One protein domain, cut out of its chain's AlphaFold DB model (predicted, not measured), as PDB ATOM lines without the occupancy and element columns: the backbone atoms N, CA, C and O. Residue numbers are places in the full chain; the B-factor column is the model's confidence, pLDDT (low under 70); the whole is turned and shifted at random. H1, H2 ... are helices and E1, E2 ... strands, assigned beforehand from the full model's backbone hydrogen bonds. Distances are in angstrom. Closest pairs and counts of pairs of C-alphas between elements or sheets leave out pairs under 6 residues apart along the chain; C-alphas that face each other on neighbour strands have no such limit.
ATOM      1  N   LEU A  90      20.815  16.832  88.412       84.19
ATOM      2  CA  LEU A  90      22.027  16.227  88.938       84.19
ATOM      3  C   LEU A  90      22.989  17.323  89.383       84.19
ATOM      4  O   LEU A  90      23.309  18.232  88.617       84.19
ATOM      5  N   ARG A  91      23.497  17.204  90.606       81.31
ATOM      6  CA  ARG A  91      24.663  17.939  91.089       81.31
ATOM      7  C   ARG A  91      25.910  17.106  90.850       81.31
ATOM      8  O   ARG A  91      26.092  16.053  91.454       81.31
ATOM      9  N   TRP A  92      26.774  17.585  89.969       84.44
ATOM     10  CA  TRP A  92      28.002  16.907  89.585       84.44
ATOM     11  C   TRP A  92      29.147  17.259  90.527       84.44
ATOM     12  O   TRP A  92      29.634  18.392  90.545       84.44
ATOM     13  N   ILE A  93      29.616  16.266  91.279       83.62
ATOM     14  CA  ILE A  93      30.727  16.414  92.218       83.62
ATOM     15  C   ILE A  93      31.957  15.716  91.673       83.62
ATOM     16  O   ILE A  93      31.908  14.554  91.286       83.62
ATOM     17  N   GLN A  94      33.072  16.435  91.642       87.00
ATOM     18  CA  GLN A  94      34.320  15.952  91.073       87.00
ATOM     19  C   GLN A  94      35.148  15.183  92.110       87.00
ATOM     20  O   GLN A  94      35.456  15.698  93.186       87.00
ATOM     21  N   PHE A  95      35.574  13.979  91.741       89.31
ATOM     22  CA  PHE A  95      36.452  13.106  92.511       89.31
ATOM     23  C   PHE A  95      37.733  12.827  91.732       89.31
ATOM     24  O   PHE A  95      37.745  12.778  90.500       89.31
ATOM     25  N   LYS A  96      38.828  12.624  92.462       93.38
ATOM     26  CA  LYS A  96      40.090  12.177  91.873       93.38
ATOM     27  C   LYS A  96      39.983  10.696  91.531       93.38
ATOM     28  O   LYS A  96      39.681   9.901  92.410       93.38
ATOM     29  N   GLY A  97      40.299  10.319  90.303       95.06
ATOM     30  CA  GLY A  97      40.325   8.935  89.848       95.06
ATOM     31  C   GLY A  97      39.622   8.751  88.512       95.06
ATOM     32  O   GLY A  97      38.662   9.450  88.194       95.06
ATOM     33  N   THR A  98      40.106   7.789  87.738       95.81
ATOM     34  CA  THR A  98      39.510   7.305  86.484       95.81
ATOM     35  C   THR A  98      39.733   5.802  86.381       95.81
ATOM     36  O   THR A  98      40.579   5.249  87.095       95.81
ATOM     37  N   ARG A  99      38.989   5.146  85.489       94.94
ATOM     38  CA  ARG A  99      39.217   3.742  85.141       94.94
ATOM     39  C   ARG A  99      40.296   3.613  84.065       94.94
ATOM     40  O   ARG A  99      40.451   4.515  83.242       94.94
ATOM     41  N   ASP A 100      41.051   2.524  84.109       93.44
ATOM     42  CA  ASP A 100      42.010   2.149  83.073       93.44
ATOM     43  C   ASP A 100      41.336   1.376  81.921       93.44
ATOM     44  O   ASP A 100      40.112   1.235  81.871       93.44
ATOM     45  N   ALA A 101      42.136   0.880  80.973       91.94
ATOM     46  CA  ALA A 101      41.644   0.136  79.813       91.94
ATOM     47  C   ALA A 101      40.973  -1.205  80.172       91.94
ATOM     48  O   ALA A 101      40.175  -1.707  79.383       91.94
ATOM     49  N   ASN A 102      41.272  -1.766  81.347       92.50
ATOM     50  CA  ASN A 102      40.660  -2.999  81.845       92.50
ATOM     51  C   ASN A 102      39.369  -2.717  82.632       92.50
ATOM     52  O   ASN A 102      38.647  -3.645  82.990       92.50
ATOM     53  N   GLY A 103      39.058  -1.440  82.873       90.81
ATOM     54  CA  GLY A 103      37.914  -1.006  83.664       90.81
ATOM     55  C   GLY A 103      38.212  -0.877  85.158       90.81
ATOM     56  O   GLY A 103      37.292  -0.551  85.913       90.81
ATOM     57  N   ASP A 104      39.460  -1.072  85.588       94.12
ATOM     58  CA  ASP A 104      39.863  -0.980  86.991       94.12
ATOM     59  C   ASP A 104      40.151   0.468  87.391       94.12
ATOM     60  O   ASP A 104      40.643   1.274  86.599       94.12
ATOM     61  N   TRP A 105      39.854   0.833  88.640       95.44
ATOM     62  CA  TRP A 105      40.195   2.159  89.155       95.44
ATOM     63  C   TRP A 105      41.712   2.325  89.253       95.44
ATOM     64  O   TRP A 105      42.400   1.537  89.904       95.44
ATOM     65  N   THR A 106      42.229   3.398  88.656       95.56
ATOM     66  CA  THR A 106      43.666   3.702  88.675       95.56
ATOM     67  C   THR A 106      44.194   3.891  90.107       95.56
ATOM     68  O   THR A 106      43.466   4.401  90.974       95.56
ATOM     69  N   PRO A 107      45.464   3.531  90.390       93.75
ATOM     70  CA  PRO A 107      46.049   3.695  91.718       93.75
ATOM     71  C   PRO A 107      45.938   5.134  92.242       93.75
ATOM     72  O   PRO A 107      46.306   6.095  91.567       93.75
ATOM     73  N   GLY A 108      45.451   5.288  93.475       90.19
ATOM     74  CA  GLY A 108      45.252   6.602  94.097       90.19
ATOM     75  C   GLY A 108      43.946   7.310  93.717       90.19
ATOM     76  O   GLY A 108      43.801   8.492  94.051       90.19
ATOM     77  N   SER A 109      43.019   6.607  93.053       94.19
ATOM     78  CA  SER A 109      41.615   7.019  92.928       94.19
ATOM     79  C   SER A 109      40.946   7.138  94.302       94.19
ATOM     80  O   SER A 109      41.297   6.426  95.247       94.19
ATOM     81  N   ASP A 110      39.978   8.044  94.414       91.69
ATOM     82  CA  ASP A 110      39.151   8.193  95.604       91.69
ATOM     83  C   ASP A 110      38.355   6.905  95.842       91.69
ATOM     84  O   ASP A 110      37.755   6.345  94.923       91.69
ATOM     85  N   ARG A 111      38.357   6.427  97.088       89.69
ATOM     86  CA  ARG A 111      37.717   5.161  97.468       89.69
ATOM     87  C   ARG A 111      36.204   5.207  97.266       89.69
ATOM     88  O   ARG A 111      35.609   4.166  97.005       89.69
ATOM     89  N   LEU A 112      35.606   6.398  97.344       87.00
ATOM     90  CA  LEU A 112      34.168   6.589  97.165       87.00
ATOM     91  C   LEU A 112      33.711   6.335  95.721       87.00
ATOM     92  O   LEU A 112      32.561   5.976  95.505       87.00
ATOM     93  N   LEU A 113      34.597   6.451  94.725       91.75
ATOM     94  CA  LEU A 113      34.234   6.225  93.319       91.75
ATOM     95  C   LEU A 113      33.779   4.788  93.043       91.75
ATOM     96  O   LEU A 113      32.851   4.574  92.265       91.75
ATOM     97  N   ALA A 114      34.424   3.803  93.673       91.81
ATOM     98  CA  ALA A 114      34.040   2.402  93.533       91.81
ATOM     99  C   ALA A 114      32.671   2.130  94.162       91.81
ATOM    100  O   ALA A 114      31.859   1.427  93.567       91.81
ATOM    101  N   ASP A 115      32.420   2.734  95.320       90.00
ATOM    102  CA  ASP A 115      31.167   2.614  96.056       90.00
ATOM    103  C   ASP A 115      30.005   3.264  95.291       90.00
ATOM    104  O   ASP A 115      29.030   2.594  94.965       90.00
ATOM    105  N   TYR A 116      30.150   4.523  94.861       90.12
ATOM    106  CA  TYR A 116      29.130   5.204  94.056       90.12
ATOM    107  C   TYR A 116      28.836   4.482  92.736       90.12
ATOM    108  O   TYR A 116      27.674   4.361  92.349       90.12
ATOM    109  N   ALA A 117      29.863   3.948  92.066       91.94
ATOM    110  CA  ALA A 117      29.663   3.154  90.856       91.94
ATOM    111  C   ALA A 117      28.901   1.848  91.134       91.94
ATOM    112  O   ALA A 117      28.007   1.493  90.370       91.94
ATOM    113  N   ALA A 118      29.240   1.136  92.214       90.81
ATOM    114  CA  ALA A 118      28.555  -0.096  92.607       90.81
ATOM    115  C   ALA A 118      27.098   0.156  93.017       90.81
ATOM    116  O   ALA A 118      26.233  -0.680  92.768       90.81
ATOM    117  N   ARG A 119      26.826   1.331  93.591       87.25
ATOM    118  CA  ARG A 119      25.485   1.785  93.960       87.25
ATOM    119  C   ARG A 119      24.666   2.330  92.798       87.25
ATOM    120  O   ARG A 119      23.538   2.722  93.034       87.25
ATOM    121  N   GLY A 120      25.201   2.387  91.576       89.94
ATOM    122  CA  GLY A 120      24.447   2.815  90.392       89.94
ATOM    123  C   GLY A 120      24.349   4.330  90.183       89.94
ATOM    124  O   GLY A 120      23.573   4.771  89.337       89.94
ATOM    125  N   TYR A 121      25.133   5.141  90.903       89.75
ATOM    126  CA  TYR A 121      25.171   6.582  90.644       89.75
ATOM    127  C   TYR A 121      25.694   6.879  89.222       89.75
ATOM    128  O   TYR A 121      26.552   6.154  88.710       89.75
ATOM    129  N   PRO A 122      25.241   7.967  88.570       93.62
ATOM    130  CA  PRO A 122      25.819   8.428  87.311       93.62
ATOM    131  C   PRO A 122      27.277   8.864  87.488       93.62
ATOM    132  O   PRO A 122      27.577   9.713  88.329       93.62
ATOM    133  N   LEU A 123      28.185   8.325  86.671       95.44
ATOM    134  CA  LEU A 123      29.600   8.700  86.653       95.44
ATOM    135  C   LEU A 123      30.044   9.123  85.247       95.44
ATOM    136  O   LEU A 123      29.676   8.493  84.256       95.44
ATOM    137  N   ARG A 124      30.900  10.149  85.159       95.81
ATOM    138  CA  ARG A 124      31.538  10.581  83.902       95.81
ATOM    139  C   ARG A 124      32.999  10.961  84.134       95.81
ATOM    140  O   ARG A 124      33.292  11.841  84.938       95.81
ATOM    141  N   ALA A 125      33.923  10.304  83.435       96.06
ATOM    142  CA  ALA A 125      35.328  10.708  83.427       96.06
ATOM    143  C   ALA A 125      35.490  12.014  82.636       96.06
ATOM    144  O   ALA A 125      34.874  12.166  81.581       96.06
ATOM    145  N   LEU A 126      36.302  12.943  83.146       93.38
ATOM    146  CA  LEU A 126      36.494  14.255  82.532       93.38
ATOM    147  C   LEU A 126      37.664  14.260  81.543       93.38
ATOM    148  O   LEU A 126      38.763  13.795  81.852       93.38
ATOM    149  N   GLN A 127      37.442  14.864  80.382       92.88
ATOM    150  CA  GLN A 127      38.445  15.140  79.355       92.88
ATOM    151  C   GLN A 127      39.226  16.419  79.677       92.88
ATOM    152  O   GLN A 127      40.447  16.450  79.541       92.88
ATOM    153  N   SER A 128      38.539  17.460  80.156       87.50
ATOM    154  CA  SER A 128      39.145  18.760  80.487       87.50
ATOM    155  C   SER A 128      40.012  18.697  81.745       87.50
ATOM    156  O   SER A 128      40.917  19.511  81.920       87.50
ATOM    157  N   PHE A 129      39.750  17.719  82.615       88.44
ATOM    158  CA  PHE A 129      40.512  17.464  83.837       88.44
ATOM    159  C   PHE A 129      40.912  15.984  83.911       88.44
ATOM    160  O   PHE A 129      40.260  15.209  84.616       88.44
ATOM    161  N   PRO A 130      41.976  15.576  83.192       91.38
ATOM    162  CA  PRO A 130      42.421  14.188  83.168       91.38
ATOM    163  C   PRO A 130      42.693  13.642  84.573       91.38
ATOM    164  O   PRO A 130      43.262  14.326  85.426       91.38
ATOM    165  N   GLY A 131      42.298  12.392  84.813       93.31
ATOM    166  CA  GLY A 131      42.425  11.760  86.129       93.31
ATOM    167  C   GLY A 131      41.328  12.157  87.121       93.31
ATOM    168  O   GLY A 131      41.457  11.849  88.305       93.31
ATOM    169  N   MET A 132      40.260  12.815  86.662       94.81
ATOM    170  CA  MET A 132      39.095  13.159  87.476       94.81
ATOM    171  C   MET A 132      37.819  12.529  86.906       94.81
ATOM    172  O   MET A 132      37.638  12.447  85.691       94.81
ATOM    173  N   THR A 133      36.909  12.144  87.796       96.06
ATOM    174  CA  THR A 133      35.574  11.629  87.469       96.06
ATOM    175  C   THR A 133      34.538  12.413  88.255       96.06
ATOM    176  O   THR A 133      34.728  12.656  89.444       96.06
ATOM    177  N   ILE A 134      33.449  12.820  87.610       91.12
ATOM    178  CA  ILE A 134      32.302  13.422  88.293       91.12
ATOM    179  C   ILE A 134      31.263  12.356  88.633       91.12
ATOM    180  O   ILE A 134      31.023  11.453  87.832       91.12
ATOM    181  N   VAL A 135      30.652  12.487  89.807       89.44
ATOM    182  CA  VAL A 135      29.523  11.679  90.285       89.44
ATOM    183  C   VAL A 135      28.297  12.585  90.367       89.44
ATOM    184  O   VAL A 135      28.391  13.695  90.897       89.44
ATOM    185  N   GLY A 136      27.178  12.146  89.795       85.81
ATOM    186  CA  GLY A 136      25.930  12.905  89.746       85.81
ATOM    187  C   GLY A 136      25.031  12.569  90.926       85.81
ATOM    188  O   GLY A 136      24.522  11.457  91.010       85.81
ATOM    189  N   PHE A 137      24.802  13.531  91.813       81.69
ATOM    190  CA  PHE A 137      23.881  13.389  92.938       81.69
ATOM    191  C   PHE A 137      22.538  13.998  92.583       81.69
ATOM    192  O   PHE A 137      22.456  15.150  92.159       81.69
ATOM    193  N   LEU A 138      21.481  13.224  92.760       83.50
ATOM    194  CA  LEU A 138      20.134  13.660  92.445       83.50
ATOM    195  C   LEU A 138      19.672  14.710  93.447       83.50
ATOM    196  O   LEU A 138      19.946  14.623  94.642       83.50
ATOM    197  N   THR A 139      18.990  15.740  92.962       75.12
ATOM    198  CA  THR A 139      18.449  16.796  93.811       75.12
ATOM    199  C   THR A 139      17.087  17.248  93.300       75.12
ATOM    200  O   THR A 139      16.898  17.479  92.105       75.12
ATOM    201  N   VAL A 140      16.160  17.414  94.244       76.62
ATOM    202  CA  VAL A 140      14.827  17.991  94.037       76.62
ATOM    203  C   VAL A 140      14.623  19.079  95.097       76.62
ATOM    204  O   VAL A 140      14.781  18.802  96.289       76.62
ATOM    205  N   PRO A 141      14.318  20.329  94.714       73.25
ATOM    206  CA  PRO A 141      14.140  21.420  95.662       73.25
ATOM    207  C   PRO A 141      12.829  21.273  96.436       73.25
ATOM    208  O   PRO A 141      11.858  20.712  95.931       73.25
ATOM    209  N   LEU A 142      12.770  21.869  97.635       69.69
ATOM    210  CA  LEU A 142      11.606  21.795  98.530       69.69
ATOM    211  C   LEU A 142      10.282  22.168  97.830       69.69
ATOM    212  O   LEU A 142       9.245  21.577  98.112       69.69
ATOM    213  N   ILE A 143      10.314  23.115  96.888       71.38
ATOM    214  CA  ILE A 143       9.118  23.598  96.188       71.38
ATOM    215  C   ILE A 143       8.384  22.506  95.388       71.38
ATOM    216  O   ILE A 143       7.161  22.566  95.277       71.38
ATOM    217  N   GLU A 144       9.091  21.484  94.896       75.12
ATOM    218  CA  GLU A 144       8.465  20.350  94.199       75.12
ATOM    219  C   GLU A 144       7.659  19.454  95.162       75.12
ATOM    220  O   GLU A 144       6.726  18.778  94.735       75.12
ATOM    221  N   TYR A 228      30.941  20.022  81.185       85.12
ATOM    222  CA  TYR A 228      29.815  19.806  82.079       85.12
ATOM    223  C   TYR A 228      29.507  21.073  82.878       85.12
ATOM    224  O   TYR A 228      30.362  21.947  83.046       85.12
ATOM    225  N   LEU A 229      28.286  21.150  83.399       83.81
ATOM    226  CA  LEU A 229      27.895  22.143  84.392       83.81
ATOM    227  C   LEU A 229      27.831  21.491  85.772       83.81
ATOM    228  O   LEU A 229      27.484  20.319  85.854       83.81
ATOM    229  N   PRO A 230      28.116  22.222  86.865       80.19
ATOM    230  CA  PRO A 230      27.958  21.684  88.216       80.19
ATOM    231  C   PRO A 230      26.537  21.198  88.518       80.19
ATOM    232  O   PRO A 230      26.368  20.295  89.330       80.19
ATOM    233  N   GLU A 231      25.528  21.780  87.865       84.00
ATOM    234  CA  GLU A 231      24.128  21.374  87.976       84.00
ATOM    235  C   GLU A 231      23.528  21.181  86.583       84.00
ATOM    236  O   GLU A 231      23.503  22.119  85.778       84.00
ATOM    237  N   GLU A 232      23.029  19.978  86.318       85.56
ATOM    238  CA  GLU A 232      22.466  19.566  85.033       85.56
ATOM    239  C   GLU A 232      21.003  19.165  85.210       85.56
ATOM    240  O   GLU A 232      20.688  18.257  85.977       85.56
ATOM    241  N   GLU A 233      20.106  19.866  84.523       85.94
ATOM    242  CA  GLU A 233      18.677  19.565  84.549       85.94
ATOM    243  C   GLU A 233      18.381  18.250  83.838       85.94
ATOM    244  O   GLU A 233      18.929  17.976  82.770       85.94
ATOM    245  N   VAL A 234      17.492  17.451  84.419       89.81
ATOM    246  CA  VAL A 234      17.042  16.184  83.838       89.81
ATOM    247  C   VAL A 234      15.522  16.163  83.778       89.81
ATOM    248  O   VAL A 234      14.848  16.801  84.585       89.81
ATOM    249  N   THR A 235      14.960  15.431  82.814       90.38
ATOM    250  CA  THR A 235      13.505  15.244  82.786       90.38
ATOM    251  C   THR A 235      13.071  14.411  83.983       90.38
ATOM    252  O   THR A 235      13.860  13.644  84.540       90.38
ATOM    253  N   ARG A 236      11.798  14.518  84.356       85.00
ATOM    254  CA  ARG A 236      11.240  13.743  85.464       85.00
ATOM    255  C   ARG A 236      11.375  12.234  85.235       85.00
ATOM    256  O   ARG A 236      11.683  11.492  86.157       85.00
ATOM    257  N   GLU A 237      11.199  11.782  83.998       88.31
ATOM    258  CA  GLU A 237      11.317  10.371  83.619       88.31
ATOM    259  C   GLU A 237      12.765   9.884  83.726       88.31
ATOM    260  O   GLU A 237      13.021   8.808  84.265       88.31
ATOM    261  N   ALA A 238      13.723  10.687  83.250       89.12
ATOM    262  CA  ALA A 238      15.142  10.378  83.386       89.12
ATOM    263  C   ALA A 238      15.565  10.374  84.860       89.12
ATOM    264  O   ALA A 238      16.284   9.474  85.291       89.12
ATOM    265  N   PHE A 239      15.072  11.335  85.643       86.94
ATOM    266  CA  PHE A 239      15.285  11.400  87.083       86.94
ATOM    267  C   PHE A 239      14.793  10.120  87.769       86.94
ATOM    268  O   PHE A 239      15.565   9.463  88.464       86.94
ATOM    269  N   ALA A 240      13.553   9.709  87.494       84.31
ATOM    270  CA  ALA A 240      12.959   8.487  88.027       84.31
ATOM    271  C   ALA A 240      13.750   7.223  87.661       84.31
ATOM    272  O   ALA A 240      13.981   6.365  88.512       84.31
ATOM    273  N   ALA A 241      14.218   7.127  86.414       88.12
ATOM    274  CA  ALA A 241      15.038   6.006  85.969       88.12
ATOM    275  C   ALA A 241      16.377   5.925  86.723       88.12
ATOM    276  O   ALA A 241      16.808   4.831  87.085       88.12
ATOM    277  N   ILE A 242      17.019   7.068  86.993       87.44
ATOM    278  CA  ILE A 242      18.268   7.114  87.765       87.44
ATOM    279  C   ILE A 242      18.004   6.732  89.226       87.44
ATOM    280  O   ILE A 242      18.739   5.918  89.779       87.44
ATOM    281  N   VAL A 243      16.944   7.268  89.841       84.31
ATOM    282  CA  VAL A 243      16.555   6.917  91.217       84.31
ATOM    283  C   VAL A 243      16.342   5.406  91.364       84.31
ATOM    284  O   VAL A 243      16.836   4.802  92.316       84.31
ATOM    285  N   ALA A 244      15.634   4.787  90.415       84.50
ATOM    286  CA  ALA A 244      15.347   3.355  90.428       84.50
ATOM    287  C   ALA A 244      16.604   2.482  90.256       84.50
ATOM    288  O   ALA A 244      16.613   1.330  90.687       84.50
ATOM    289  N   ALA A 245      17.659   3.016  89.637       85.62
ATOM    290  CA  ALA A 245      18.926   2.317  89.455       85.62
ATOM    291  C   ALA A 245      19.834   2.356  90.700       85.62
ATOM    292  O   ALA A 245      20.760   1.548  90.781       85.62
ATOM    293  N   ILE A 246      19.592   3.269  91.654       84.94
ATOM    294  CA  ILE A 246      20.455   3.449  92.829       84.94
ATOM    295  C   ILE A 246      20.053   2.519  93.979       84.94
ATOM    296  O   ILE A 246      18.875   2.449  94.319       84.94
ATOM    297  N   THR A 247      21.017   1.835  94.609       79.75
ATOM    298  CA  THR A 247      20.791   0.877  95.719       79.75
ATOM    299  C   THR A 247      20.937   1.503  97.128       79.75
ATOM    300  O   THR A 247      21.578   2.535  97.293       79.75
ATOM    301  N   GLU A 248      20.305   0.898  98.152       59.56
ATOM    302  CA  GLU A 248      19.874   1.524  99.433       59.56
ATOM    303  C   GLU A 248      20.894   1.664 100.590       59.56
ATOM    304  O   GLU A 248      20.578   2.306 101.588       59.56
ATOM    305  N   ASP A 249      22.103   1.107 100.522       54.75
ATOM    306  CA  ASP A 249      22.885   0.786 101.739       54.75
ATOM    307  C   ASP A 249      23.611   1.955 102.477       54.75
ATOM    308  O   ASP A 249      24.653   1.748 103.104       54.75
ATOM    309  N   ALA A 250      23.092   3.193 102.498       45.38
ATOM    310  CA  ALA A 250      23.657   4.268 103.340       45.38
ATOM    311  C   ALA A 250      22.622   5.090 104.115       45.38
ATOM    312  O   ALA A 250      21.881   5.884 103.552       45.38
ATOM    313  N   ALA A 251      22.672   4.978 105.444       38.41
ATOM    314  CA  ALA A 251      21.674   5.472 106.396       38.41
ATOM    315  C   ALA A 251      21.425   7.002 106.449       38.41
ATOM    316  O   ALA A 251      20.420   7.408 107.022       38.41
ATOM    317  N   GLU A 252      22.282   7.859 105.876       42.78
ATOM    318  CA  GLU A 252      22.023   9.317 105.786       42.78
ATOM    319  C   GLU A 252      21.583   9.766 104.383       42.78
ATOM    320  O   GLU A 252      20.714  10.626 104.273       42.78
ATOM    321  N   GLU A 253      22.109   9.152 103.315       46.78
ATOM    322  CA  GLU A 253      21.609   9.358 101.944       46.78
ATOM    323  C   GLU A 253      20.240   8.689 101.750       46.78
ATOM    324  O   GLU A 253      19.445   9.172 100.956       46.78
ATOM    325  N   ALA A 254      19.937   7.624 102.502       42.88
ATOM    326  CA  ALA A 254      18.688   6.869 102.419       42.88
ATOM    327  C   ALA A 254      17.454   7.715 102.737       42.88
ATOM    328  O   ALA A 254      16.432   7.514 102.096       42.88
ATOM    329  N   ILE A 255      17.545   8.688 103.654       44.81
ATOM    330  CA  ILE A 255      16.418   9.584 103.939       44.81
ATOM    331  C   ILE A 255      16.137  10.431 102.697       44.81
ATOM    332  O   ILE A 255      15.021  10.405 102.195       44.81
ATOM    333  N   ASP A 256      17.131  11.122 102.134       55.19
ATOM    334  CA  ASP A 256      16.927  11.900 100.903       55.19
ATOM    335  C   ASP A 256      16.513  10.995  99.724       55.19
ATOM    336  O   ASP A 256      15.620  11.358  98.961       55.19
ATOM    337  N   LEU A 257      17.073   9.787  99.599       55.03
ATOM    338  CA  LEU A 257      16.779   8.854  98.506       55.03
ATOM    339  C   LEU A 257      15.372   8.235  98.591       55.03
ATOM    340  O   LEU A 257      14.716   8.072  97.562       55.03
ATOM    341  N   GLU A 258      14.893   7.905  99.789       56.53
ATOM    342  CA  GLU A 258      13.530   7.418 100.039       56.53
ATOM    343  C   GLU A 258      12.503   8.488  99.652       56.53
ATOM    344  O   GLU A 258      11.536   8.202  98.939       56.53
ATOM    345  N   HIS A 259      12.775   9.749 100.004       61.12
ATOM    346  CA  HIS A 259      11.974  10.874  99.531       61.12
ATOM    347  C   HIS A 259      12.000  10.958  97.995       61.12
ATOM    348  O   HIS A 259      10.938  10.998  97.367       61.12
ATOM    349  N   LEU A 260      13.182  10.920  97.363       55.47
ATOM    350  CA  LEU A 260      13.330  10.962  95.895       55.47
ATOM    351  C   LEU A 260      12.600   9.813  95.172       55.47
ATOM    352  O   LEU A 260      12.029  10.005  94.093       55.47
ATOM    353  N   ARG A 261      12.578   8.615  95.759       60.50
ATOM    354  CA  ARG A 261      11.821   7.459  95.249       60.50
ATOM    355  C   ARG A 261      10.324   7.684  95.280       60.50
ATOM    356  O   ARG A 261       9.626   7.300  94.342       60.50
ATOM    357  N   CYS A 262       9.827   8.353  96.311       57.94
ATOM    358  CA  CYS A 262       8.404   8.619  96.383       57.94
ATOM    359  C   CYS A 262       7.939   9.651  95.336       57.94
ATOM    360  O   CYS A 262       6.845   9.529  94.787       57.94
ATOM    361  N   GLU A 263       8.800  10.598  94.946       59.22
ATOM    362  CA  GLU A 263       8.512  11.552  93.860       59.22
ATOM    363  C   GLU A 263       8.541  10.913  92.460       59.22
ATOM    364  O   GLU A 263       7.709  11.243  91.604       59.22
ATOM    365  N   SER A 264       9.448   9.958  92.252       54.84
ATOM    366  CA  SER A 264       9.572   9.193  91.004       54.84
ATOM    367  C   SER A 264       8.503   8.105  90.828       54.84
ATOM    368  O   SER A 264       8.465   7.444  89.791       54.84
ATOM    369  N   GLY A 265       7.600   7.946  91.803       44.84
ATOM    370  CA  GLY A 265       6.490   6.990  91.751       44.84
ATOM    371  C   GLY A 265       6.840   5.582  92.239       44.84
ATOM    372  O   GLY A 265       6.115   4.640  91.926       44.84
TER     373      GLY A 265
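This is residues 90 to 144 and 228 to 265 of the 269 residues of an uncharacterized protein of Acetobacteraceae bacterium SCN 69-10 (UniProt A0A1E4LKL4). A strongly twisted sheet of four strands has two long strands, E3 and E1, along its middle, a short one at either edge, and helices H1 and H2 over one face, towards opposite ends of E3. H3 folds back on H2 as a helical hairpin. The printed part has 93 residues, with three named helices and four named strands in the order E1 H1 E2 E3 E4 H2 H3; the antiparallel sheet runs E2 E3 E1 E4, and the class is mixed, helices and strands. It is compact, radius of gyration of the C-alphas 14.0 A, spanning 40 by 27 by 20 A.

E3, residues 132 to 139, is 21.9 A long, and E1, residues 90 to 96, 18.7 A, from C-alpha 90 at (22.027, 16.227, 88.938). E2 is residues 123 to 125, E4 231 to 233. H1 is residues 112 to 118, 9.8 A; H2, 236 to 245, 14.3 A; H3, 253 to 263, 15.5 A, ending at C-alpha 263 (8.512, 11.552, 93.860).

Within hydrogen-bond range are N 135 and O 93 of the antiparallel neighbours E3 and E1, at 2.8 A, N 124 and O 134 of the hairpin E2 and E3, at 3.0 A, and N 90 and O 232 of the antiparallel neighbours E1 and E4, at 2.8 A. E1, H1 and E2 form a split strand-helix-strand unit, two strands that run the same way in one sheet with a helix between them along the chain and E3 between them in the sheet; its crossover is right-handed. H1's height over the sheet is 9.3 A, H2's 10.2 A. H2 and H3 touch, closest C-alphas Val 243 and Arg 261, 6.2 A, opposite ways at a steep tilt of 45 degrees; H3 only grazes the sheet. Every O i to N i+4 pair in H1, H2 and H3 is within hydrogen-bond range.

Residues 145 to 227 are not printed; C-alphas 144 and 228 are 24.6 A apart. E1 to H1 is a long link. Residues 142 and 248 to 265 have pLDDT under 70.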